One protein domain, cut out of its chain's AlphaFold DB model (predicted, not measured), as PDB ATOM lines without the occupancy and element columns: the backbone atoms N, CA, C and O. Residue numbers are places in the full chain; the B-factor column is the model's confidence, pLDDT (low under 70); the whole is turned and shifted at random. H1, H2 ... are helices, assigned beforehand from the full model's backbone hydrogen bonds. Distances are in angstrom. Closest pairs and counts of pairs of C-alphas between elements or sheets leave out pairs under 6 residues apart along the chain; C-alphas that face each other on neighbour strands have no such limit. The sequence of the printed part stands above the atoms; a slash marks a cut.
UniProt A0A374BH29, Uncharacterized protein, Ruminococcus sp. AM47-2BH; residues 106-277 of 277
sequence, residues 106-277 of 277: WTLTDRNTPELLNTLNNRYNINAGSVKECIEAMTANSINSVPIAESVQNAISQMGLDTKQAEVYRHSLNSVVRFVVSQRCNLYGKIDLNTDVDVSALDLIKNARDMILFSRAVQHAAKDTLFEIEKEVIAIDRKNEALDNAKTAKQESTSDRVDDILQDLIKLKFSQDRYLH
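AT A GLANCE: This is residues 106 to 277 of the 277 residues of an uncharacterized protein of Ruminococcus sp. AM47-2BH (UniProt A0A374BH29). One very long helix, H6, runs with its first part along one side of a compact head of shorter helices, H1 to H5, and then sticks out far beyond it as an arm, with residues 241 to 277 standing free. In the head H2, H3 and H4 pack on the first part of H6, H1 packs on it further along, and the very short H5 packs on H4. The printed part has 172 residues with six named helices, in the order H1, H2, H3, H4, H5, H6, and no named strand; its class is all helix. The whole is extended, with a radius of gyration of the C-alphas of 27.7 A and spans of 109 by 27 by 24 A, the arm making the length.

HOW THE PARTS SIT: The hub is H6, residues 208 to 275, which touches four other helices and has a kink of 25 degrees near residue 227. H4, residues 163 to 185, touches residues 214 to 226 of H6 at a shallow tilt of 23 degrees, the same way; their closest C-alphas, those of Val 177 and Val 218, are 5.4 A apart. H3, residues 146 to 159, touches residues 210 to 221 of H6, opposite ways at a steep tilt of 35.1 degrees, only just beyond shallow, with the closest C-alphas, those of Ile 148 and Ala 217, 6.2 A apart. H2, residues 131 to 143, touches residues 217 to 225 of H6, opposite ways at a steep tilt of 37 degrees, again only just; the closest C-alphas are those of Ser 142 and Ala 221, at 5.3 A. H1, residues 113 to 124, touches residues 229 to 236 of H6 with its residues 115 to 120, opposite ways at a steep tilt of 50 degrees, and the closest C-alphas, those of Leu 116 and Val 233, are 6.7 A apart. H2 also touches residues 174 to 182 of H4, opposite ways at a steep tilt of 50 degrees, with the C-alphas of Thr 139 and Arg 178 closest at 6.3 A. H1 and H2 touch and run the same way at a shallow tilt of 34 degrees, only just short of steep; the C-alphas of Leu 117 and Val 131 are closest at 5.4 A. H5, residues 200 to 203, touches residues 168 to 173 of H4, with the C-alphas of Tyr 169 and Ala 201 closest at 4.7 A. H3 and H4 are close but not clearly touching, their closest C-alphas, those of Ile 156 and Ala 166, 6.3 A apart. Among the pairs that are apart are H1 and H4, and H3 and H5. The helix packing is mostly crossed, but only just: 2 of 6 touching pairs with a tilt are shallow. Each O i to N i+4 pair is within hydrogen-bond range in H1, H2, H3 and H4, and 62 of 64 are in H6, while H5 is too short for such a pair.

IN THESE COORDINATES: H6 measures 97.5 A from C-alpha 208 at (162.532, 175.454, 136.641) to C-alpha 275 at (78.404, 205.644, 97.763). H4 measures 32.9 A, H3 19.8 A, H2 18.1 A and H1 16.0 A. H1 begins with C-alpha 113 at (126.056, 187.425, 136.323). H5 has four residues and measures 5.6 A.

THE WHOLE: The C-alphas farthest apart, those of Gly 160 and His 277, are 109.0 A apart. Without the residues that stand free, the body of 135 residues spans 51 by 27 by 22 A. The printed part has no cut and ends at residue 277, the chain's last. The link from H4 to H5, residues 186 to 199, is long. The mean pLDDT of the printed part is 92.0, and residues 269 to 277 are under 70.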
ATOM      1  N   TRP A 106     133.076 183.350 125.687       95.31
ATOM      2  CA  TRP A 106     132.190 183.634 126.816       95.31
ATOM      3  C   TRP A 106     132.849 184.655 127.750       95.31
ATOM      4  O   TRP A 106     134.069 184.633 127.921       95.31
ATOM      5  N   THR A 107     132.067 185.531 128.361       95.31
ATOM      6  CA  THR A 107     132.530 186.475 129.381       95.31
ATOM      7  C   THR A 107     131.404 186.692 130.375       95.31
ATOM      8  O   THR A 107     130.230 186.496 130.047       95.31
ATOM      9  N   LEU A 108     131.744 187.126 131.580       96.69
ATOM     10  CA  LEU A 108     130.727 187.637 132.482       96.69
ATOM     11  C   LEU A 108     130.301 189.038 132.050       96.69
ATOM     12  O   LEU A 108     131.106 189.818 131.536       96.69
ATOM     13  N   THR A 109     129.015 189.316 132.227       95.81
ATOM     14  CA  THR A 109     128.346 190.587 131.929       95.81
ATOM     15  C   THR A 109     127.297 190.861 132.999       95.81
ATOM     16  O   THR A 109     126.857 189.933 133.683       95.81
ATOM     17  N   ASP A 110     126.808 192.095 133.096       94.50
ATOM     18  CA  ASP A 110     125.687 192.423 133.993       94.50
ATOM     19  C   ASP A 110     124.444 191.560 133.728       94.50
ATOM     20  O   ASP A 110     123.667 191.267 134.634       94.50
ATOM     21  N   ARG A 111     124.270 191.100 132.482       94.69
ATOM     22  CA  ARG A 111     123.113 190.314 132.059       94.69
ATOM     23  C   ARG A 111     123.139 188.873 132.571       94.69
ATOM     24  O   ARG A 111     122.097 188.360 132.966       94.69
ATOM     25  N   ASN A 112     124.291 188.202 132.526       96.31
ATOM     26  CA  ASN A 112     124.391 186.782 132.896       96.31
ATOM     27  C   ASN A 112     124.840 186.555 134.348       96.31
ATOM     28  O   ASN A 112     124.536 185.510 134.924       96.31
ATOM     29  N   THR A 113     125.487 187.543 134.972       96.62
ATOM     30  CA  THR A 113     126.056 187.425 136.323       96.62
ATOM     31  C   THR A 113     125.023 187.117 137.422       96.62
ATOM     32  O   THR A 113     125.313 186.248 138.246       96.62
ATOM     33  N   PRO A 114     123.820 187.731 137.463       95.56
ATOM     34  CA  PRO A 114     122.852 187.449 138.528       95.56
ATOM     35  C   PRO A 114     122.342 185.999 138.528       95.56
ATOM     36  O   PRO A 114     122.262 185.363 139.578       95.56
ATOM     37  N   GLU A 115     122.022 185.446 137.351       97.12
ATOM     38  CA  GLU A 115     121.588 184.045 137.231       97.12
ATOM     39  C   GLU A 115     122.748 183.075 137.490       97.12
ATOM     40  O   GLU A 115     122.554 182.029 138.118       97.12
ATOM     41  N   LEU A 116     123.961 183.441 137.068       97.25
ATOM     42  CA  LEU A 116     125.164 182.663 137.337       97.25
ATOM     43  C   LEU A 116     125.424 182.539 138.840       97.25
ATOM     44  O   LEU A 116     125.616 181.425 139.317       97.25
ATOM     45  N   LEU A 117     125.388 183.647 139.589       97.56
ATOM     46  CA  LEU A 117     125.593 183.642 141.041       97.56
ATOM     47  C   LEU A 117     124.643 182.659 141.736       97.56
ATOM     48  O   LEU A 117     125.090 181.791 142.484       97.56
ATOM     49  N   ASN A 118     123.347 182.741 141.427       96.75
ATOM     50  CA  ASN A 118     122.342 181.841 141.993       96.75
ATOM     51  C   ASN A 118     122.611 180.375 141.622       96.75
ATOM     52  O   ASN A 118     122.501 179.483 142.461       96.75
ATOM     53  N   THR A 119     122.989 180.122 140.369       96.56
ATOM     54  CA  THR A 119     123.248 178.770 139.864       96.56
ATOM     55  C   THR A 119     124.472 178.144 140.527       96.56
ATOM     56  O   THR A 119     124.412 176.989 140.950       96.56
ATOM     57  N   LEU A 120     125.571 178.893 140.653       95.81
ATOM     58  CA  LEU A 120     126.797 178.416 141.289       95.81
ATOM     59  C   LEU A 120     126.603 178.215 142.800       95.81
ATOM     60  O   LEU A 120     126.995 177.168 143.315       95.81
ATOM     61  N   ASN A 121     125.935 179.148 143.490       96.69
ATOM     62  CA  ASN A 121     125.591 178.998 144.909       96.69
ATOM     63  C   ASN A 121     124.801 177.710 145.163       96.69
ATOM     64  O   ASN A 121     125.202 176.889 145.986       96.69
ATOM     65  N   ASN A 122     123.740 177.474 144.389       95.44
ATOM     66  CA  ASN A 122     122.910 176.282 144.544       95.44
ATOM     67  C   ASN A 122     123.661 174.993 144.186       95.44
ATOM     68  O   ASN A 122     123.554 173.994 144.893       95.44
ATOM     69  N   ARG A 123     124.424 174.991 143.085       94.62
ATOM     70  CA  ARG A 123     125.096 173.780 142.596       94.62
ATOM     71  C   ARG A 123     126.233 173.326 143.500       94.62
ATOM     72  O   ARG A 123     126.389 172.127 143.712       94.62
ATOM     73  N   TYR A 124     127.046 174.264 143.972       91.94
ATOM     74  CA  TYR A 124     128.233 173.960 144.772       91.94
ATOM     75  C   TYR A 124     127.999 174.162 146.270       91.94
ATOM     76  O   TYR A 124     128.948 174.045 147.042       91.94
ATOM     77  N   ASN A 125     126.754 174.439 146.676       94.38
ATOM     78  CA  ASN A 125     126.370 174.720 148.058       94.38
ATOM     79  C   ASN A 125     127.238 175.833 148.680       94.38
ATOM     80  O   ASN A 125     127.815 175.677 149.757       94.38
ATOM     81  N   ILE A 126     127.374 176.939 147.942       94.50
ATOM     82  CA  ILE A 126     128.130 178.137 148.327       94.50
ATOM     83  C   ILE A 126     127.130 179.213 148.771       94.50
ATOM     84  O   ILE A 126     126.071 179.368 148.169       94.50
ATOM     85  N   ASN A 127     127.481 179.981 149.804       94.25
ATOM     86  CA  ASN A 127     126.689 181.111 150.304       94.25
ATOM     87  C   ASN A 127     127.365 182.448 149.957       94.25
ATOM     88  O   ASN A 127     127.672 183.236 150.849       94.25
ATOM     89  N   ALA A 128     127.664 182.678 148.676       96.06
ATOM     90  CA  ALA A 128     128.331 183.898 148.225       96.06
ATOM     91  C   ALA A 128     127.318 185.021 147.960       96.06
ATOM     92  O   ALA A 128     126.304 184.799 147.292       96.06
ATOM     93  N   GLY A 129     127.614 186.235 148.427       96.38
ATOM     94  CA  GLY A 129     126.836 187.444 148.142       96.38
ATOM     95  C   GLY A 129     127.158 188.071 146.782       96.38
ATOM     96  O   GLY A 129     126.401 188.902 146.284       96.38
ATOM     97  N   SER A 130     128.262 187.661 146.155       95.38
ATOM     98  CA  SER A 130     128.724 188.186 144.872       95.38
ATOM     99  C   SER A 130     129.373 187.103 144.006       95.38
ATOM    100  O   SER A 130     129.851 186.081 144.499       95.38
ATOM    101  N   VAL A 131     129.440 187.324 142.685       94.38
ATOM    102  CA  VAL A 131     130.152 186.396 141.783       94.38
ATOM    103  C   VAL A 131     131.649 186.332 142.103       94.38
ATOM    104  O   VAL A 131     132.267 185.289 141.919       94.38
ATOM    105  N   LYS A 132     132.214 187.423 142.641       94.69
ATOM    106  CA  LYS A 132     133.593 187.471 143.128       94.69
ATOM    107  C   LYS A 132     133.785 186.471 144.265       94.69
ATOM    108  O   LYS A 132     134.596 185.566 144.124       94.69
ATOM    109  N   GLU A 133     132.981 186.548 145.323       95.88
ATOM    110  CA  GLU A 133     133.009 185.575 146.430       95.88
ATOM    111  C   GLU A 133     132.760 184.136 145.955       95.88
ATOM    112  O   GLU A 133     133.375 183.192 146.450       95.88
ATOM    113  N   CYS A 134     131.900 183.951 144.949       95.88
ATOM    114  CA  CYS A 134     131.660 182.634 144.371       95.88
ATOM    115  C   CYS A 134     132.916 182.079 143.675       95.88
ATOM    116  O   CYS A 134     133.304 180.936 143.917       95.88
ATOM    117  N   ILE A 135     133.608 182.903 142.876       94.88
ATOM    118  CA  ILE A 135     134.900 182.561 142.259       94.88
ATOM    119  C   ILE A 135     135.940 182.213 143.331       94.88
ATOM    120  O   ILE A 135     136.692 181.251 143.161       94.88
ATOM    121  N   GLU A 136     135.979 182.956 144.438       95.56
ATOM    122  CA  GLU A 136     136.892 182.704 145.559       95.56
ATOM    123  C   GLU A 136     136.649 181.326 146.183       95.56
ATOM    124  O   GLU A 136     137.585 180.531 146.311       95.56
ATOM    125  N   ALA A 137     135.390 181.008 146.487       96.94
ATOM    126  CA  ALA A 137     134.995 179.718 147.040       96.94
ATOM    127  C   ALA A 137     135.257 178.560 146.061       96.94
ATOM    128  O   ALA A 137     135.850 177.548 146.437       96.94
ATOM    129  N   MET A 138     134.889 178.710 144.785       97.31
ATOM    130  CA  MET A 138     135.135 177.685 143.764       97.31
ATOM    131  C   MET A 138     136.628 177.446 143.523       97.31
ATOM    132  O   MET A 138     137.044 176.304 143.323       97.31
ATOM    133  N   THR A 139     137.440 178.503 143.566       96.94
ATOM    134  CA  THR A 139     138.898 178.397 143.451       96.94
ATOM    135  C   THR A 139     139.483 177.636 144.639       96.94
ATOM    136  O   THR A 139     140.287 176.723 144.449       96.94
ATOM    137  N   ALA A 140     139.050 177.958 145.862       96.88
ATOM    138  CA  ALA A 140     139.479 177.239 147.058       96.88
ATOM    139  C   ALA A 140     139.095 175.749 146.991       96.88
ATOM    140  O   ALA A 140     139.934 174.886 147.248       96.88
ATOM    141  N   ASN A 141     137.866 175.441 146.563       96.50
ATOM    142  CA  ASN A 141     137.397 174.068 146.374       96.50
ATOM    143  C   ASN A 141     138.235 173.309 145.336       96.50
ATOM    144  O   ASN A 141     138.605 172.160 145.571       96.50
ATOM    145  N   SER A 142     138.573 173.948 144.213       97.75
ATOM    146  CA  SER A 142     139.413 173.339 143.179       97.75
ATOM    147  C   SER A 142     140.828 173.042 143.688       97.75
ATOM    148  O   SER A 142     141.310 171.919 143.538       97.75
ATOM    149  N   ILE A 143     141.468 173.996 144.373       98.00
ATOM    150  CA  ILE A 143     142.808 173.807 144.957       98.00
ATOM    151  C   ILE A 143     142.822 172.667 145.983       98.00
ATOM    152  O   ILE A 143     143.785 171.903 146.041       98.00
ATOM    153  N   ASN A 144     141.750 172.533 146.765       97.25
ATOM    154  CA  ASN A 144     141.607 171.491 147.782       97.25
ATOM    155  C   ASN A 144     141.141 170.137 147.221       97.25
ATOM    156  O   ASN A 144     141.032 169.173 147.979       97.25
ATOM    157  N   SER A 145     140.876 170.030 145.915       97.31
ATOM    158  CA  SER A 145     140.581 168.739 145.291       97.31
ATOM    159  C   SER A 145     141.777 167.794 145.427       97.31
ATOM    160  O   SER A 145     142.928 168.216 145.306       97.31
ATOM    161  N   VAL A 146     141.511 166.501 145.656       97.50
ATOM    162  CA  VAL A 146     142.549 165.496 145.954       97.50
ATOM    163  C   VAL A 146     143.740 165.552 144.980       97.50
ATOM    164  O   VAL A 146     144.866 165.687 145.456       97.50
ATOM    165  N   PRO A 147     143.554 165.563 143.640       96.06
ATOM    166  CA  PRO A 147     144.689 165.551 142.715       96.06
ATOM    167  C   PRO A 147     145.577 166.800 142.809       96.06
ATOM    168  O   PRO A 147     146.795 166.717 142.630       96.06
ATOM    169  N   ILE A 148     144.982 167.970 143.062       97.44
ATOM    170  CA  ILE A 148     145.714 169.237 143.147       97.44
ATOM    171  C   ILE A 148     146.359 169.367 144.526       97.44
ATOM    172  O   ILE A 148     147.552 169.664 144.605       97.44
ATOM    173  N   ALA A 149     145.620 169.067 145.595       98.00
ATOM    174  CA  ALA A 149     146.111 169.109 146.965       98.00
ATOM    175  C   ALA A 149     147.317 168.179 147.173       98.00
ATOM    176  O   ALA A 149     148.327 168.606 147.736       98.00
ATOM    177  N   GLU A 150     147.267 166.948 146.650       97.81
ATOM    178  CA  GLU A 150     148.397 166.012 146.684       97.81
ATOM    179  C   GLU A 150     149.589 166.526 145.871       97.81
ATOM    180  O   GLU A 150     150.724 166.492 146.345       97.81
ATOM    181  N   SER A 151     149.358 167.057 144.665       97.00
ATOM    182  CA  SER A 151     150.432 167.632 143.846       97.00
ATOM    183  C   SER A 151     151.112 168.814 144.541       97.00
ATOM    184  O   SER A 151     152.335 168.946 144.475       97.00
ATOM    185  N   VAL A 152     150.337 169.674 145.205       98.31
ATOM    186  CA  VAL A 152     150.838 170.822 145.970       98.31
ATOM    187  C   VAL A 152     151.612 170.351 147.195       98.31
ATOM    188  O   VAL A 152     152.719 170.832 147.434       98.31
ATOM    189  N   GLN A 153     151.081 169.379 147.940       98.25
ATOM    190  CA  GLN A 153     151.771 168.805 149.092       98.25
ATOM    191  C   GLN A 153     153.100 168.161 148.684       98.25
ATOM    192  O   GLN A 153     154.114 168.379 149.341       98.25
ATOM    193  N   ASN A 154     153.118 167.422 147.575       97.81
ATOM    194  CA  ASN A 154     154.331 166.812 147.044       97.81
ATOM    195  C   ASN A 154     155.374 167.861 146.645       97.81
ATOM    196  O   ASN A 154     156.553 167.670 146.941       97.81
ATOM    197  N   ALA A 155     154.966 168.968 146.016       97.62
ATOM    198  CA  ALA A 155     155.874 170.067 145.684       97.62
ATOM    199  C   ALA A 155     156.483 170.698 146.948       97.62
ATOM    200  O   ALA A 155     157.702 170.803 147.047       97.62
ATOM    201  N   ILE A 156     155.653 171.014 147.949       98.44
ATOM    202  CA  ILE A 156     156.087 171.566 149.245       98.44
ATOM    203  C   ILE A 156     157.103 170.637 149.925       98.44
ATOM    204  O   ILE A 156     158.176 171.088 150.331       98.44
ATOM    205  N   SER A 157     156.804 169.334 149.993       98.00
ATOM    206  CA  SER A 157     157.699 168.332 150.579       98.00
ATOM    207  C   SER A 157     159.022 168.216 149.812       98.00
ATOM    208  O   SER A 157     160.083 168.155 150.424       98.00
ATOM    209  N   GLN A 158     158.985 168.206 148.474       96.94
ATOM    210  CA  GLN A 158     160.185 168.086 147.634       96.94
ATOM    211  C   GLN A 158     161.075 169.331 147.679       96.94
ATOM    212  O   GLN A 158     162.295 169.214 147.588       96.94
ATOM    213  N   MET A 159     160.478 170.514 147.831       97.62
ATOM    214  CA  MET A 159     161.196 171.778 147.997       97.62
ATOM    215  C   MET A 159     161.804 171.938 149.401       97.62
ATOM    216  O   MET A 159     162.683 172.791 149.590       97.62
ATOM    217  N   GLY A 160     161.351 171.120 150.363       97.88
ATOM    218  CA  GLY A 160     161.768 171.158 151.763       97.88
ATOM    219  C   GLY A 160     161.304 172.425 152.479       97.88
ATOM    220  O   GLY A 160     162.078 173.000 153.239       97.88
ATOM    221  N   LEU A 161     160.092 172.901 152.176       98.38
ATOM    222  CA  LEU A 161     159.554 174.121 152.778       98.38
ATOM    223  C   LEU A 161     159.118 173.872 154.224       98.38
ATOM    224  O   LEU A 161     158.441 172.883 154.510       98.38
ATOM    225  N   ASP A 162     159.469 174.792 155.120       98.38
ATOM    226  CA  ASP A 162     158.948 174.792 156.487       98.38
ATOM    227  C   ASP A 162     157.459 175.195 156.534       98.38
ATOM    228  O   ASP A 162     156.861 175.582 155.528       98.38
ATOM    229  N   THR A 163     156.840 175.118 157.715       98.31
ATOM    230  CA  THR A 163     155.414 175.434 157.901       98.31
ATOM    231  C   THR A 163     155.045 176.842 157.425       98.31
ATOM    232  O   THR A 163     154.012 177.017 156.780       98.31
ATOM    233  N   LYS A 164     155.889 177.844 157.695       98.50
ATOM    234  CA  LYS A 164     155.627 179.244 157.332       98.50
ATOM    235  C   LYS A 164     155.788 179.453 155.826       98.50
ATOM    236  O   LYS A 164     154.971 180.117 155.196       98.50
ATOM    237  N   GLN A 165     156.816 178.859 155.230       98.69
ATOM    238  CA  GLN A 165     157.031 178.879 153.785       98.69
ATOM    239  C   GLN A 165     155.913 178.143 153.037       98.69
ATOM    240  O   GLN A 165     155.452 178.610 151.998       98.69
ATOM    241  N   ALA A 166     155.436 177.017 153.570       98.62
ATOM    242  CA  ALA A 166     154.308 176.282 153.010       98.62
ATOM    243  C   ALA A 166     153.015 177.114 153.036       98.62
ATOM    244  O   ALA A 166     152.236 177.056 152.083       98.62
ATOM    245  N   GLU A 167     152.790 177.905 154.087       98.50
ATOM    246  CA  GLU A 167     151.664 178.839 154.168       98.50
ATOM    247  C   GLU A 167     151.754 179.929 153.090       98.50
ATOM    248  O   GLU A 167     150.800 180.110 152.332       98.50
ATOM    249  N   VAL A 168     152.923 180.566 152.936       98.69
ATOM    250  CA  VAL A 168     153.187 181.550 151.867       98.69
ATOM    251  C   VAL A 168     152.949 180.938 150.483       98.69
ATOM    252  O   VAL A 168     152.240 181.512 149.658       98.69
ATOM    253  N   TYR A 169     153.470 179.731 150.242       98.75
ATOM    254  CA  TYR A 169     153.290 179.019 148.977       98.75
ATOM    255  C   TYR A 169     151.807 178.778 148.657       98.75
ATOM    256  O   TYR A 169     151.365 179.028 147.535       98.75
ATOM    257  N   ARG A 170     151.017 178.309 149.634       98.62
ATOM    258  CA  ARG A 170     149.578 178.045 149.446       98.62
ATOM    259  C   ARG A 170     148.771 179.324 149.276       98.62
ATOM    260  O   ARG A 170     147.855 179.347 148.455       98.62
ATOM    261  N   HIS A 171     149.103 180.368 150.031       98.38
ATOM    262  CA  HIS A 171     148.439 181.660 149.924       98.38
ATOM    263  C   HIS A 171     148.656 182.271 148.533       98.38
ATOM    264  O   HIS A 171     147.688 182.584 147.838       98.38
ATOM    265  N   SER A 172     149.910 182.327 148.080       98.69
ATOM    266  CA  SER A 172     150.252 182.815 146.745       98.69
ATOM    267  C   SER A 172     149.663 181.931 145.639       98.69
ATOM    268  O   SER A 172     149.127 182.459 144.667       98.69
ATOM    269  N   LEU A 173     149.636 180.599 145.798       98.81
ATOM    270  CA  LEU A 173     148.933 179.706 144.866       98.81
ATOM    271  C   LEU A 173     147.449 180.081 144.735       98.81
ATOM    272  O   LEU A 173     146.945 180.216 143.621       98.81
ATOM    273  N   ASN A 174     146.753 180.266 145.859       98.44
ATOM    274  CA  ASN A 174     145.344 180.654 145.868       98.44
ATOM    275  C   ASN A 174     145.129 182.013 145.186       98.44
ATOM    276  O   ASN A 174     144.261 182.129 144.317       98.44
ATOM    277  N   SER A 175     145.963 183.002 145.514       98.56
ATOM    278  CA  SER A 175     145.921 184.337 144.912       98.56
ATOM    279  C   SER A 175     146.130 184.293 143.393       98.56
ATOM    280  O   SER A 175     145.341 184.858 142.636       98.56
ATOM    281  N   VAL A 176     147.128 183.539 142.925       98.75
ATOM    282  CA  VAL A 176     147.431 183.379 141.497       98.75
ATOM    283  C   VAL A 176     146.298 182.680 140.744       98.75
ATOM    284  O   VAL A 176     145.935 183.120 139.652       98.75
ATOM    285  N   VAL A 177     145.703 181.618 141.300       98.75
ATOM    286  CA  VAL A 177     144.565 180.945 140.650       98.75
ATOM    287  C   VAL A 177     143.372 181.892 140.554       98.75
ATOM    288  O   VAL A 177     142.811 182.041 139.467       98.75
ATOM    289  N   ARG A 178     143.027 182.589 141.646       98.25
ATOM    290  CA  ARG A 178     141.951 183.594 141.652       98.25
ATOM    291  C   ARG A 178     142.192 184.671 140.606       98.25
ATOM    292  O   ARG A 178     141.272 185.004 139.867       98.25
ATOM    293  N   PHE A 179     143.422 185.170 140.497       98.31
ATOM    294  CA  PHE A 179     143.793 186.147 139.480       98.31
ATOM    295  C   PHE A 179     143.510 185.626 138.066       98.31
ATOM    296  O   PHE A 179     142.794 186.283 137.315       98.31
ATOM    297  N   VAL A 180     143.984 184.427 137.709       98.44
ATOM    298  CA  VAL A 180     143.751 183.841 136.373       98.44
ATOM    299  C   VAL A 180     142.257 183.656 136.085       98.44
ATOM    300  O   VAL A 180     141.797 183.993 134.989       98.44
ATOM    301  N   VAL A 181     141.490 183.147 137.057       98.44
ATOM    302  CA  VAL A 181     140.039 182.952 136.913       98.44
ATOM    303  C   VAL A 181     139.336 184.296 136.703       98.44
ATOM    304  O   VAL A 181     138.596 184.447 135.733       98.44
ATOM    305  N   SER A 182     139.631 185.299 137.533       97.38
ATOM    306  CA  SER A 182     139.064 186.648 137.421       97.38
ATOM    307  C   SER A 182     139.404 187.318 136.090       97.38
ATOM    308  O   SER A 182     138.507 187.850 135.435       97.38
ATOM    309  N   GLN A 183     140.661 187.236 135.635       96.38
ATOM    310  CA  GLN A 183     141.081 187.772 134.333       96.38
ATOM    311  C   GLN A 183     140.290 187.139 133.182       96.38
ATOM    312  O   GLN A 183     139.898 187.824 132.238       96.38
ATOM    313  N   ARG A 184     140.016 185.829 133.248       96.50
ATOM    314  CA  ARG A 184     139.238 185.155 132.204       96.50
ATOM    315  C   ARG A 184     137.754 185.500 132.284       96.50
ATOM    316  O   ARG A 184     137.144 185.718 131.237       96.50
ATOM    317  N   CYS A 185     137.177 185.533 133.481       96.94
ATOM    318  CA  CYS A 185     135.780 185.904 133.700       96.94
ATOM    319  C   CYS A 185     135.494 187.346 133.257       96.94
ATOM    320  O   CYS A 185     134.428 187.602 132.700       96.94
ATOM    321  N   ASN A 186     136.459 188.254 133.431       94.81
ATOM    322  CA  ASN A 186     136.366 189.661 133.050       94.81
ATOM    323  C   ASN A 186     137.108 190.002 131.746       94.81
ATOM    324  O   ASN A 186     137.663 191.089 131.601       94.81
ATOM    325  N   LEU A 187     137.132 189.077 130.782       91.75
ATOM    326  CA  LEU A 187     137.945 189.204 129.566       91.75
ATOM    327  C   LEU A 187     137.724 190.523 128.801       91.75
ATOM    328  O   LEU A 187     138.658 191.037 128.190       91.75
ATOM    329  N   TYR A 188     136.500 191.062 128.826       90.88
ATOM    330  CA  TYR A 188     136.135 192.307 128.140       90.88
ATOM    331  C   TYR A 188     135.832 193.479 129.086       90.88
ATOM    332  O   TYR A 188     135.232 194.462 128.650       90.88
ATOM    333  N   GLY A 189     136.207 193.384 130.367       89.12
ATOM    334  CA  GLY A 189     136.039 194.482 131.326       89.12
ATOM    335  C   GLY A 189     134.579 194.857 131.591       89.12
ATOM    336  O   GLY A 189     134.283 196.022 131.838       89.12
ATOM    337  N   LYS A 190     133.650 193.904 131.451       90.19
ATOM    338  CA  LYS A 190     132.204 194.155 131.572       90.19
ATOM    339  C   LYS A 190     131.699 194.101 133.007       90.19
ATOM    340  O   LYS A 190     130.574 194.516 133.237       90.19
ATOM    341  N   ILE A 191     132.505 193.596 133.937       91.44
ATOM    342  CA  ILE A 191     132.199 193.559 135.366       91.44
ATOM    343  C   ILE A 191     133.453 193.914 136.172       91.44
ATOM    344  O   ILE A 191     134.573 193.772 135.683       91.44
ATOM    345  N   ASP A 192     133.299 194.356 137.417       89.06
ATOM    346  CA  ASP A 192     134.455 194.610 138.279       89.06
ATOM    347  C   ASP A 192     134.918 193.325 138.982       89.06
ATOM    348  O   ASP A 192     134.362 192.900 139.995       89.06
ATOM    349  N   LEU A 193     135.945 192.689 138.414       90.56
ATOM    350  CA  LEU A 193     136.680 191.574 139.026       90.56
ATOM    351  C   LEU A 193     138.173 191.872 139.142       90.56
ATOM    352  O   LEU A 193     139.000 190.954 139.126       90.56
ATOM    353  N   ASN A 194     138.540 193.150 139.229       84.25
ATOM    354  CA  ASN A 194     139.936 193.497 139.424       84.25
ATOM    355  C   ASN A 194     140.419 192.921 140.758       84.25
ATOM    356  O   ASN A 194     139.777 193.040 141.806       84.25
ATOM    357  N   THR A 195     141.548 192.227 140.692       86.62
ATOM    358  CA  THR A 195     142.203 191.638 141.850       86.62
ATOM    359  C   THR A 195     143.695 191.792 141.669       86.62
ATOM    360  O   THR A 195     144.228 191.504 140.594       86.62
ATOM    361  N   ASP A 196     144.358 192.229 142.730       91.81
ATOM    362  CA  ASP A 196     145.801 192.106 142.828       91.81
ATOM    363  C   ASP A 196     146.180 190.626 142.902       91.81
ATOM    364  O   ASP A 196     145.341 189.752 143.171       91.81
ATOM    365  N   VAL A 197     147.452 190.346 142.640       97.50
ATOM    366  CA  VAL A 197     148.000 188.994 142.672       97.50
ATOM    367  C   VAL A 197     149.234 188.949 143.554       97.50
ATOM    368  O   VAL A 197     150.201 189.679 143.342       97.50
ATOM    369  N   ASP A 198     149.199 188.057 144.538       98.19
ATOM    370  CA  ASP A 198     150.358 187.728 145.348       98.19
ATOM    371  C   ASP A 198     151.173 186.624 144.667       98.19
ATOM    372  O   ASP A 198     150.762 185.464 144.597       98.19
ATOM    373  N   VAL A 199     152.361 186.990 144.190       98.31
ATOM    374  CA  VAL A 199     153.342 186.082 143.579       98.31
ATOM    375  C   VAL A 199     154.515 185.766 144.519       98.31
ATOM    376  O   VAL A 199     155.594 185.397 144.054       98.31
ATOM    377  N   SER A 200     154.335 185.908 145.836       98.38
ATOM    378  CA  SER A 200     155.351 185.617 146.861       98.38
ATOM    379  C   SER A 200     155.874 184.176 146.832       98.38
ATOM    380  O   SER A 200     157.025 183.944 147.201       98.38
ATOM    381  N   ALA A 201     155.113 183.210 146.298       98.25
ATOM    382  CA  ALA A 201     155.621 181.855 146.069       98.25
ATOM    383  C   ALA A 201     156.873 181.835 145.181       98.25
ATOM    384  O   ALA A 201     157.714 180.957 145.363       98.25
ATOM    385  N   LEU A 202     157.043 182.796 144.259       98.25
ATOM    386  CA  LEU A 202     158.228 182.862 143.397       98.25
ATOM    387  C   LEU A 202     159.531 183.027 144.197       98.25
ATOM    388  O   LEU A 202     160.563 182.531 143.757       98.25
ATOM    389  N   ASP A 203     159.480 183.624 145.393       98.12
ATOM    390  CA  ASP A 203     160.653 183.768 146.271       98.12
ATOM    391  C   ASP A 203     161.089 182.427 146.898       98.12
ATOM    392  O   ASP A 203     162.213 182.293 147.381       98.12
ATOM    393  N   LEU A 204     160.211 181.416 146.879       98.25
ATOM    394  CA  LEU A 204     160.468 180.067 147.395       98.25
ATOM    395  C   LEU A 204     160.866 179.075 146.292       98.25
ATOM    396  O   LEU A 204     161.425 178.018 146.590       98.25
ATOM    397  N   ILE A 205     160.568 179.389 145.028       97.75
ATOM    398  CA  ILE A 205     160.808 178.530 143.863       97.75
ATOM    399  C   ILE A 205     162.279 178.629 143.447       97.75
ATOM    400  O   ILE A 205     162.755 179.669 142.984       97.75
ATOM    401  N   LYS A 206     163.015 177.517 143.570       95.31
ATOM    402  CA  LYS A 206     164.483 177.512 143.434       95.31
ATOM    403  C   LYS A 206     164.963 177.235 142.011       95.31
ATOM    404  O   LYS A 206     166.094 177.570 141.675       95.31
ATOM    405  N   ASN A 207     164.146 176.586 141.186       96.69
ATOM    406  CA  ASN A 207     164.535 176.116 139.854       96.69
ATOM    407  C   ASN A 207     163.315 175.940 138.929       96.69
ATOM    408  O   ASN A 207     162.163 175.994 139.370       96.69
ATOM    409  N   ALA A 208     163.565 175.678 137.646       96.44
ATOM    410  CA  ALA A 208     162.532 175.454 136.641       96.44
ATOM    411  C   ALA A 208     161.552 174.332 137.011       96.44
ATOM    412  O   ALA A 208     160.363 174.463 136.740       96.44
ATOM    413  N   ARG A 209     162.001 173.240 137.646       96.56
ATOM    414  CA  ARG A 209     161.102 172.144 138.055       96.56
ATOM    415  C   ARG A 209     160.062 172.644 139.054       96.56
ATOM    416  O   ARG A 209     158.882 172.355 138.868       96.56
ATOM    417  N   ASP A 210     160.478 173.394 140.067       97.88
ATOM    418  CA  ASP A 210     159.568 173.969 141.062       97.88
ATOM    419  C   ASP A 210     158.569 174.922 140.381       97.88
ATOM    420  O   ASP A 210     157.365 174.859 140.640       97.88
ATOM    421  N   MET A 211     159.048 175.726 139.423       98.06
ATOM    422  CA  MET A 211     158.216 176.650 138.647       98.06
ATOM    423  C   MET A 211     157.159 175.915 137.818       98.06
ATOM    424  O   MET A 211     155.985 176.301 137.791       98.06
ATOM    425  N   ILE A 212     157.561 174.814 137.182       97.81
ATOM    426  CA  ILE A 212     156.680 173.940 136.411       97.81
ATOM    427  C   ILE A 212     155.613 173.326 137.319       97.81
ATOM    428  O   ILE A 212     154.444 173.293 136.939       97.81
ATOM    429  N   LEU A 213     155.985 172.822 138.499       97.88
ATOM    430  CA  LEU A 213     155.039 172.203 139.431       97.88
ATOM    431  C   LEU A 213     154.018 173.221 139.953       97.88
ATOM    432  O   LEU A 213     152.816 172.952 139.884       97.88
ATOM    433  N   PHE A 214     154.477 174.401 140.382       98.69
ATOM    434  CA  PHE A 214     153.607 175.494 140.819       98.69
ATOM    435  C   PHE A 214     152.641 175.914 139.708       98.69
ATOM    436  O   PHE A 214     151.422 175.884 139.880       98.69
ATOM    437  N   SER A 215     153.169 176.216 138.522       98.44
ATOM    438  CA  SER A 215     152.361 176.722 137.411       98.44
ATOM    439  C   SER A 215     151.409 175.670 136.833       98.44
ATOM    440  O   SER A 215     150.341 176.007 136.323       98.44
ATOM    441  N   ARG A 216     151.747 174.375 136.928       98.25
ATOM    442  CA  ARG A 216     150.821 173.280 136.597       98.25
ATOM    443  C   ARG A 216     149.658 173.206 137.577       98.25
ATOM    444  O   ARG A 216     148.537 173.014 137.117       98.25
ATOM    445  N   ALA A 217     149.910 173.357 138.879       98.56
ATOM    446  CA  ALA A 217     148.848 173.404 139.882       98.56
ATOM    447  C   ALA A 217     147.931 174.614 139.646       98.56
ATOM    448  O   ALA A 217     146.714 174.445 139.605       98.56
ATOM    449  N   VAL A 218     148.514 175.788 139.365       98.75
ATOM    450  CA  VAL A 218     147.769 176.996 138.970       98.75
ATOM    451  C   VAL A 218     146.872 176.720 137.764       98.75
ATOM    452  O   VAL A 218     145.666 176.947 137.821       98.75
ATOM    453  N   GLN A 219     147.454 176.213 136.672       98.56
ATOM    454  CA  GLN A 219     146.728 175.972 135.426       98.56
ATOM    455  C   GLN A 219     145.615 174.938 135.613       98.56
ATOM    456  O   GLN A 219     144.542 175.096 135.040       98.56
ATOM    457  N   HIS A 220     145.863 173.877 136.385       98.38
ATOM    458  CA  HIS A 220     144.879 172.830 136.643       98.38
ATOM    459  C   HIS A 220     143.699 173.375 137.450       98.38
ATOM    460  O   HIS A 220     142.562 173.242 137.007       98.38
ATOM    461  N   ALA A 221     143.976 174.069 138.556       98.69
ATOM    462  CA  ALA A 221     142.931 174.633 139.401       98.69
ATOM    463  C   ALA A 221     142.099 175.687 138.655       98.69
ATOM    464  O   ALA A 221     140.872 175.626 138.623       98.69
ATOM    465  N   ALA A 222     142.771 176.618 137.965       98.62
ATOM    466  CA  ALA A 222     142.092 177.644 137.179       98.62
ATOM    467  C   ALA A 222     141.232 177.023 136.075       98.62
ATOM    468  O   ALA A 222     140.110 177.468 135.838       98.62
ATOM    469  N   LYS A 223     141.740 175.980 135.407       98.50
ATOM    470  CA  LYS A 223     140.995 175.257 134.383       98.50
ATOM    471  C   LYS A 223     139.716 174.656 134.956       98.50
ATOM    472  O   LYS A 223     138.662 174.900 134.379       98.50
ATOM    473  N   ASP A 224     139.798 173.905 136.047       97.75
ATOM    474  CA  ASP A 224     138.637 173.226 136.628       97.75
ATOM    475  C   ASP A 224     137.550 174.234 137.019       97.75
ATOM    476  O   ASP A 224     136.403 174.098 136.594       97.75
ATOM    477  N   THR A 225     137.921 175.316 137.711       98.19
ATOM    478  CA  THR A 225     136.985 176.398 138.048       98.19
ATOM    479  C   THR A 225     136.380 177.050 136.795       98.19
ATOM    480  O   THR A 225     135.163 177.217 136.707       98.19
ATOM    481  N   LEU A 226     137.199 177.395 135.796       98.50
ATOM    482  CA  LEU A 226     136.734 178.079 134.584       98.50
ATOM    483  C   LEU A 226     135.872 177.201 133.676       98.50
ATOM    484  O   LEU A 226     135.020 177.737 132.972       98.50
ATOM    485  N   PHE A 227     136.080 175.885 133.656       97.62
ATOM    486  CA  PHE A 227     135.231 174.967 132.893       97.62
ATOM    487  C   PHE A 227     133.813 174.905 133.460       97.62
ATOM    488  O   PHE A 227     132.851 174.926 132.690       97.62
ATOM    489  N   GLU A 228     133.683 174.873 134.786       97.19
ATOM    490  CA  GLU A 228     132.380 174.899 135.447       97.19
ATOM    491  C   GLU A 228     131.658 176.233 135.208       97.19
ATOM    492  O   GLU A 228     130.494 176.234 134.807       97.19
ATOM    493  N   ILE A 229     132.359 177.365 135.343       98.00
ATOM    494  CA  ILE A 229     131.789 178.694 135.056       98.00
ATOM    495  C   ILE A 229     131.384 178.813 133.582       98.00
ATOM    496  O   ILE A 229     130.267 179.229 133.282       98.00
ATOM    497  N   GLU A 230     132.261 178.423 132.650       98.00
ATOM    498  CA  GLU A 230     131.985 178.466 131.208       98.00
ATOM    499  C   GLU A 230     130.692 177.733 130.851       98.00
ATOM    500  O   GLU A 230     129.890 178.237 130.063       98.00
ATOM    501  N   LYS A 231     130.509 176.528 131.398       96.62
ATOM    502  CA  LYS A 231     129.350 175.686 131.108       96.62
ATOM    503  C   LYS A 231     128.048 176.399 131.470       96.62
ATOM    504  O   LYS A 231     127.117 176.396 130.663       96.62
ATOM    505  N   GLU A 232     128.007 177.032 132.639       96.88
ATOM    506  CA  GLU A 232     126.822 177.747 133.110       96.88
ATOM    507  C   GLU A 232     126.596 179.046 132.351       96.88
ATOM    508  O   GLU A 232     125.475 179.301 131.917       96.88
ATOM    509  N   VAL A 233     127.651 179.822 132.094       97.44
ATOM    510  CA  VAL A 233     127.556 181.056 131.302       97.44
ATOM    511  C   VAL A 233     126.992 180.765 129.912       97.44
ATOM    512  O   VAL A 233     126.029 181.402 129.501       97.44
ATOM    513  N   ILE A 234     127.510 179.749 129.214       96.06
ATOM    514  CA  ILE A 234     127.012 179.378 127.881       96.06
ATOM    515  C   ILE A 234     125.541 178.939 127.931       96.06
ATOM    516  O   ILE A 234     124.783 179.232 127.006       96.06
ATOM    517  N   ALA A 235     125.124 178.213 128.971       95.50
ATOM    518  CA  ALA A 235     123.730 177.795 129.120       95.50
ATOM    519  C   ALA A 235     122.797 178.994 129.362       95.50
ATOM    520  O   ALA A 235     121.744 179.088 128.727       95.50
ATOM    521  N   ILE A 236     123.210 179.922 130.228       95.75
ATOM    522  CA  ILE A 236     122.478 181.153 130.546       95.75
ATOM    523  C   ILE A 236     122.382 182.057 129.317       95.75
ATOM    524  O   ILE A 236     121.290 182.514 128.980       95.75
ATOM    525  N   ASP A 237     123.486 182.276 128.604       95.31
ATOM    526  CA  ASP A 237     123.511 183.130 127.414       95.31
ATOM    527  C   ASP A 237     122.590 182.570 126.318       95.31
ATOM    528  O   ASP A 237     121.762 183.299 125.780       95.31
ATOM    529  N   ARG A 238     122.605 181.251 126.075       93.88
ATOM    530  CA  ARG A 238     121.672 180.606 125.126       93.88
ATOM    531  C   ARG A 238     120.207 180.756 125.528       93.88
ATOM    532  O   ARG A 238     119.349 180.964 124.673       93.88
ATOM    533  N   LYS A 239     119.900 180.619 126.820       93.62
ATOM    534  CA  LYS A 239     118.543 180.825 127.351       93.62
ATOM    535  C   LYS A 239     118.101 182.277 127.150       93.62
ATOM    536  O   LYS A 239     116.967 182.521 126.742       93.62
ATOM    537  N   ASN A 240     118.998 183.224 127.410       90.88
ATOM    538  CA  ASN A 240     118.775 184.652 127.216       90.88
ATOM    539  C   ASN A 240     118.520 185.000 125.742       90.88
ATOM    540  O   ASN A 240     117.549 185.692 125.450       90.88
ATOM    541  N   GLU A 241     119.324 184.465 124.822       91.12
ATOM    542  CA  GLU A 241     119.132 184.614 123.373       91.12
ATOM    543  C   GLU A 241     117.787 184.032 122.912       91.12
ATOM    544  O   GLU A 241     117.045 184.674 122.171       91.12
ATOM    545  N   ALA A 242     117.422 182.834 123.383       90.94
ATOM    546  CA  ALA A 242     116.136 182.220 123.051       90.94
ATOM    547  C   ALA A 242     114.948 183.068 123.535       90.94
ATOM    548  O   ALA A 242     113.950 183.205 122.824       90.94
ATOM    549  N   LEU A 243     115.061 183.662 124.728       88.69
ATOM    550  CA  LEU A 243     114.042 184.557 125.271       88.69
ATOM    551  C   LEU A 243     113.923 185.853 124.457       88.69
ATOM    552  O   LEU A 243     112.807 186.321 124.233       88.69
ATOM    553  N   ASP A 244     115.038 186.423 124.000       87.06
ATOM    554  CA  ASP A 244     115.034 187.622 123.152       87.06
ATOM    555  C   ASP A 244     114.406 187.344 121.788       87.06
ATOM    556  O   ASP A 244     113.546 188.102 121.335       87.06
ATOM    557  N   ASN A 245     114.760 186.218 121.169       88.75
ATOM    558  CA  ASN A 245     114.182 185.799 119.896       88.75
ATOM    559  C   ASN A 245     112.667 185.572 120.024       88.75
ATOM    560  O   ASN A 245     111.900 186.026 119.179       88.75
ATOM    561  N   ALA A 246     112.212 184.942 121.114       85.81
ATOM    562  CA  ALA A 246     110.786 184.740 121.375       85.81
ATOM    563  C   ALA A 246     110.028 186.061 121.605       85.81
ATOM    564  O   ALA A 246     108.890 186.210 121.157       85.81
ATOM    565  N   LYS A 247     110.647 187.035 122.289       84.44
ATOM    566  CA  LYS A 247     110.074 188.378 122.467       84.44
ATOM    567  C   LYS A 247     109.970 189.125 121.140       84.44
ATOM    568  O   LYS A 247     108.923 189.710 120.878       84.44
ATOM    569  N   THR A 248     111.013 189.058 120.316       87.38
ATOM    570  CA  THR A 248     111.069 189.702 118.995       87.38
ATOM    571  C   THR A 248     109.996 189.126 118.071       87.38
ATOM    572  O   THR A 248     109.153 189.871 117.585       87.38
ATOM    573  N   ALA A 249     109.904 187.796 117.964       83.50
ATOM    574  CA  ALA A 249     108.876 187.133 117.157       83.50
ATOM    575  C   ALA A 249     107.442 187.461 117.618       83.50
ATOM    576  O   ALA A 249     106.531 187.616 116.804       83.50
ATOM    577  N   LYS A 250     107.215 187.598 118.934       78.94
ATOM    578  CA  LYS A 250     105.908 188.011 119.469       78.94
ATOM    579  C   LYS A 250     105.578 189.467 119.119       78.94
ATOM    580  O   LYS A 250     104.412 189.773 118.868       78.94
ATOM    581  N   GLN A 251     106.570 190.357 119.135       79.38
ATOM    582  CA  GLN A 251     106.401 191.759 118.746       79.38
ATOM    583  C   GLN A 251     106.098 191.886 117.251       79.38
ATOM    584  O   GLN A 251     105.119 192.542 116.912       79.38
ATOM    585  N   GLU A 252     106.848 191.194 116.391       80.81
ATOM    586  CA  GLU A 252     106.606 191.132 114.941       80.81
ATOM    587  C   GLU A 252     105.199 190.602 114.638       80.81
ATOM    588  O   GLU A 252     104.408 191.294 114.013       80.81
ATOM    589  N   SER A 253     104.805 189.466 115.227       77.12
ATOM    590  CA  SER A 253     103.452 188.913 115.047       77.12
ATOM    591  C   SER A 253     102.330 189.847 115.531       77.12
ATOM    592  O   SER A 253     101.213 189.805 115.008       77.12
ATOM    593  N   THR A 254     102.591 190.677 116.545       78.56
ATOM    594  CA  THR A 254     101.619 191.675 117.014       78.56
ATOM    595  C   THR A 254     101.573 192.880 116.072       78.56
ATOM    596  O   THR A 254     100.484 193.389 115.825       78.56
ATOM    597  N   SER A 255     102.720 193.304 115.530       78.25
ATOM    598  CA  SER A 255     102.820 194.364 114.519       78.25
ATOM    599  C   SER A 255     102.090 193.974 113.238       78.25
ATOM    600  O   SER A 255     101.217 194.716 112.807       78.25
ATOM    601  N   ASP A 256     102.342 192.770 112.717       77.38
ATOM    602  CA  ASP A 256     101.689 192.248 111.511       77.38
ATOM    603  C   ASP A 256     100.160 192.246 111.665       77.38
ATOM    604  O   ASP A 256      99.428 192.712 110.795       77.38
ATOM    605  N   ARG A 257      99.656 191.817 112.834       75.31
ATOM    606  CA  ARG A 257      98.216 191.876 113.146       75.31
ATOM    607  C   ARG A 257      97.658 193.298 113.182       75.31
ATOM    608  O   ARG A 257      96.486 193.483 112.865       75.31
ATOM    609  N   VAL A 258      98.431 194.281 113.640       75.19
ATOM    610  CA  VAL A 258      98.003 195.689 113.662       75.19
ATOM    611  C   VAL A 258      98.003 196.266 112.245       75.19
ATOM    612  O   VAL A 258      97.050 196.956 111.885       75.19
ATOM    613  N   ASP A 259      99.002 195.934 111.430       76.31
ATOM    614  CA  ASP A 259      99.096 196.368 110.035       76.31
ATOM    615  C   ASP A 259      97.962 195.790 109.173       76.31
ATOM    616  O   ASP A 259      97.347 196.530 108.400       76.31
ATOM    617  N   ASP A 260      97.596 194.519 109.372       80.44
ATOM    618  CA  ASP A 260      96.434 193.894 108.722       80.44
ATOM    619  C   ASP A 260      95.124 194.628 109.067       80.44
ATOM    620  O   ASP A 260      94.330 194.959 108.180       80.44
ATOM    621  N   ILE A 261      94.917 194.958 110.349       81.31
ATOM    622  CA  ILE A 261      93.739 195.718 110.802       81.31
ATOM    623  C   ILE A 261      93.720 197.118 110.174       81.31
ATOM    624  O   ILE A 261      92.665 197.585 109.737       81.31
ATOM    625  N   LEU A 262      94.866 197.801 110.108       73.19
ATOM    626  CA  LEU A 262      94.964 199.124 109.489       73.19
ATOM    627  C   LEU A 262      94.652 199.072 107.987       73.19
ATOM    628  O   LEU A 262      93.925 199.935 107.494       73.19
ATOM    629  N   GLN A 263      95.131 198.056 107.266       77.94
ATOM    630  CA  GLN A 263      94.812 197.853 105.847       77.94
ATOM    631  C   GLN A 263      93.315 197.625 105.615       77.94
ATOM    632  O   GLN A 263      92.734 198.205 104.693       77.94
ATOM    633  N   ASP A 264      92.664 196.827 106.458       82.62
ATOM    634  CA  ASP A 264      91.226 196.585 106.345       82.62
ATOM    635  C   ASP A 264      90.396 197.832 106.681       82.62
ATOM    636  O   ASP A 264      89.437 198.144 105.970       82.62
ATOM    637  N   LEU A 265      90.805 198.619 107.683       77.25
ATOM    638  CA  LEU A 265      90.190 199.918 107.982       77.25
ATOM    639  C   LEU A 265      90.357 200.920 106.829       77.25
ATOM    640  O   LEU A 265      89.419 201.653 106.506       77.25
ATOM    641  N   ILE A 266      91.519 200.931 106.171       81.25
ATOM    642  CA  ILE A 266      91.767 201.749 104.979       81.25
ATOM    643  C   ILE A 266      90.821 201.337 103.838       81.25
ATOM    644  O   ILE A 266      90.164 202.199 103.249       81.25
ATOM    645  N   LYS A 267      90.683 200.035 103.553       79.00
ATOM    646  CA  LYS A 267      89.751 199.527 102.526       79.00
ATOM    647  C   LYS A 267      88.294 199.881 102.834       79.00
ATOM    648  O   LYS A 267      87.562 200.243 101.915       79.00
ATOM    649  N   LEU A 268      87.878 199.798 104.100       73.50
ATOM    650  CA  LEU A 268      86.531 200.173 104.548       73.50
ATOM    651  C   LEU A 268      86.250 201.669 104.361       73.50
ATOM    652  O   LEU A 268      85.163 202.043 103.927       73.50
ATOM    653  N   LYS A 269      87.233 202.532 104.630       69.81
ATOM    654  CA  LYS A 269      87.098 203.977 104.403       69.81
ATOM    655  C   LYS A 269      86.953 204.301 102.911       69.81
ATOM    656  O   LYS A 269      86.049 205.031 102.522       69.81
ATOM    657  N   PHE A 270      87.769 203.675 102.061       66.56
ATOM    658  CA  PHE A 270      87.703 203.865 100.607       66.56
ATOM    659  C   PHE A 270      86.495 203.200  99.925       66.56
ATOM    660  O   PHE A 270      86.187 203.538  98.780       66.56
ATOM    661  N   SER A 271      85.809 202.256 100.580       65.12
ATOM    662  CA  SER A 271      84.558 201.682 100.070       65.12
ATOM    663  C   SER A 271      83.334 202.532 100.426       65.12
ATOM    664  O   SER A 271      82.401 202.592  99.627       65.12
ATOM    665  N   GLN A 272      83.352 203.245 101.557       56.84
ATOM    666  CA  GLN A 272      82.290 204.180 101.951       56.84
ATOM    667  C   GLN A 272      82.263 205.451 101.083       56.84
ATOM    668  O   GLN A 272      81.182 205.922 100.735       56.84
ATOM    669  N   ASP A 273      83.421 205.932 100.623       54.88
ATOM    670  CA  ASP A 273      83.513 207.108  99.739       54.88
ATOM    671  C   ASP A 273      82.984 206.862  98.305       54.88
ATOM    672  O   ASP A 273      82.814 207.806  97.537       54.88
ATOM    673  N   ARG A 274      82.672 205.611  97.922       53.56
ATOM    674  CA  ARG A 274      82.081 205.276  96.605       53.56
ATOM    675  C   ARG A 274      80.548 205.324  96.557       53.56
ATOM    676  O   ARG A 274      79.992 205.136  95.481       53.56
ATOM    677  N   TYR A 275      79.874 205.573  97.680       51.84
ATOM    678  CA  TYR A 275      78.404 205.644  97.763       51.84
ATOM    679  C   TYR A 275      77.858 207.078  97.929       51.84
ATOM    680  O   TYR A 275      76.675 207.251  98.210       51.84
ATOM    681  N   LEU A 276      78.700 208.105  97.757       50.38
ATOM    682  CA  LEU A 276      78.353 209.527  97.933       50.38
ATOM    683  C   LEU A 276      78.333 210.349  96.623       50.38
ATOM    684  O   LEU A 276      78.441 211.577  96.663       50.38
ATOM    685  N   HIS A 277      78.162 209.704  95.466       44.59
ATOM    686  CA  HIS A 277      77.885 210.370  94.184       44.59
ATOM    687  C   HIS A 277      76.618 209.829  93.533       44.59
ATOM    688  O   HIS A 277      76.469 208.588  93.492       44.59
TER     689      HIS A 277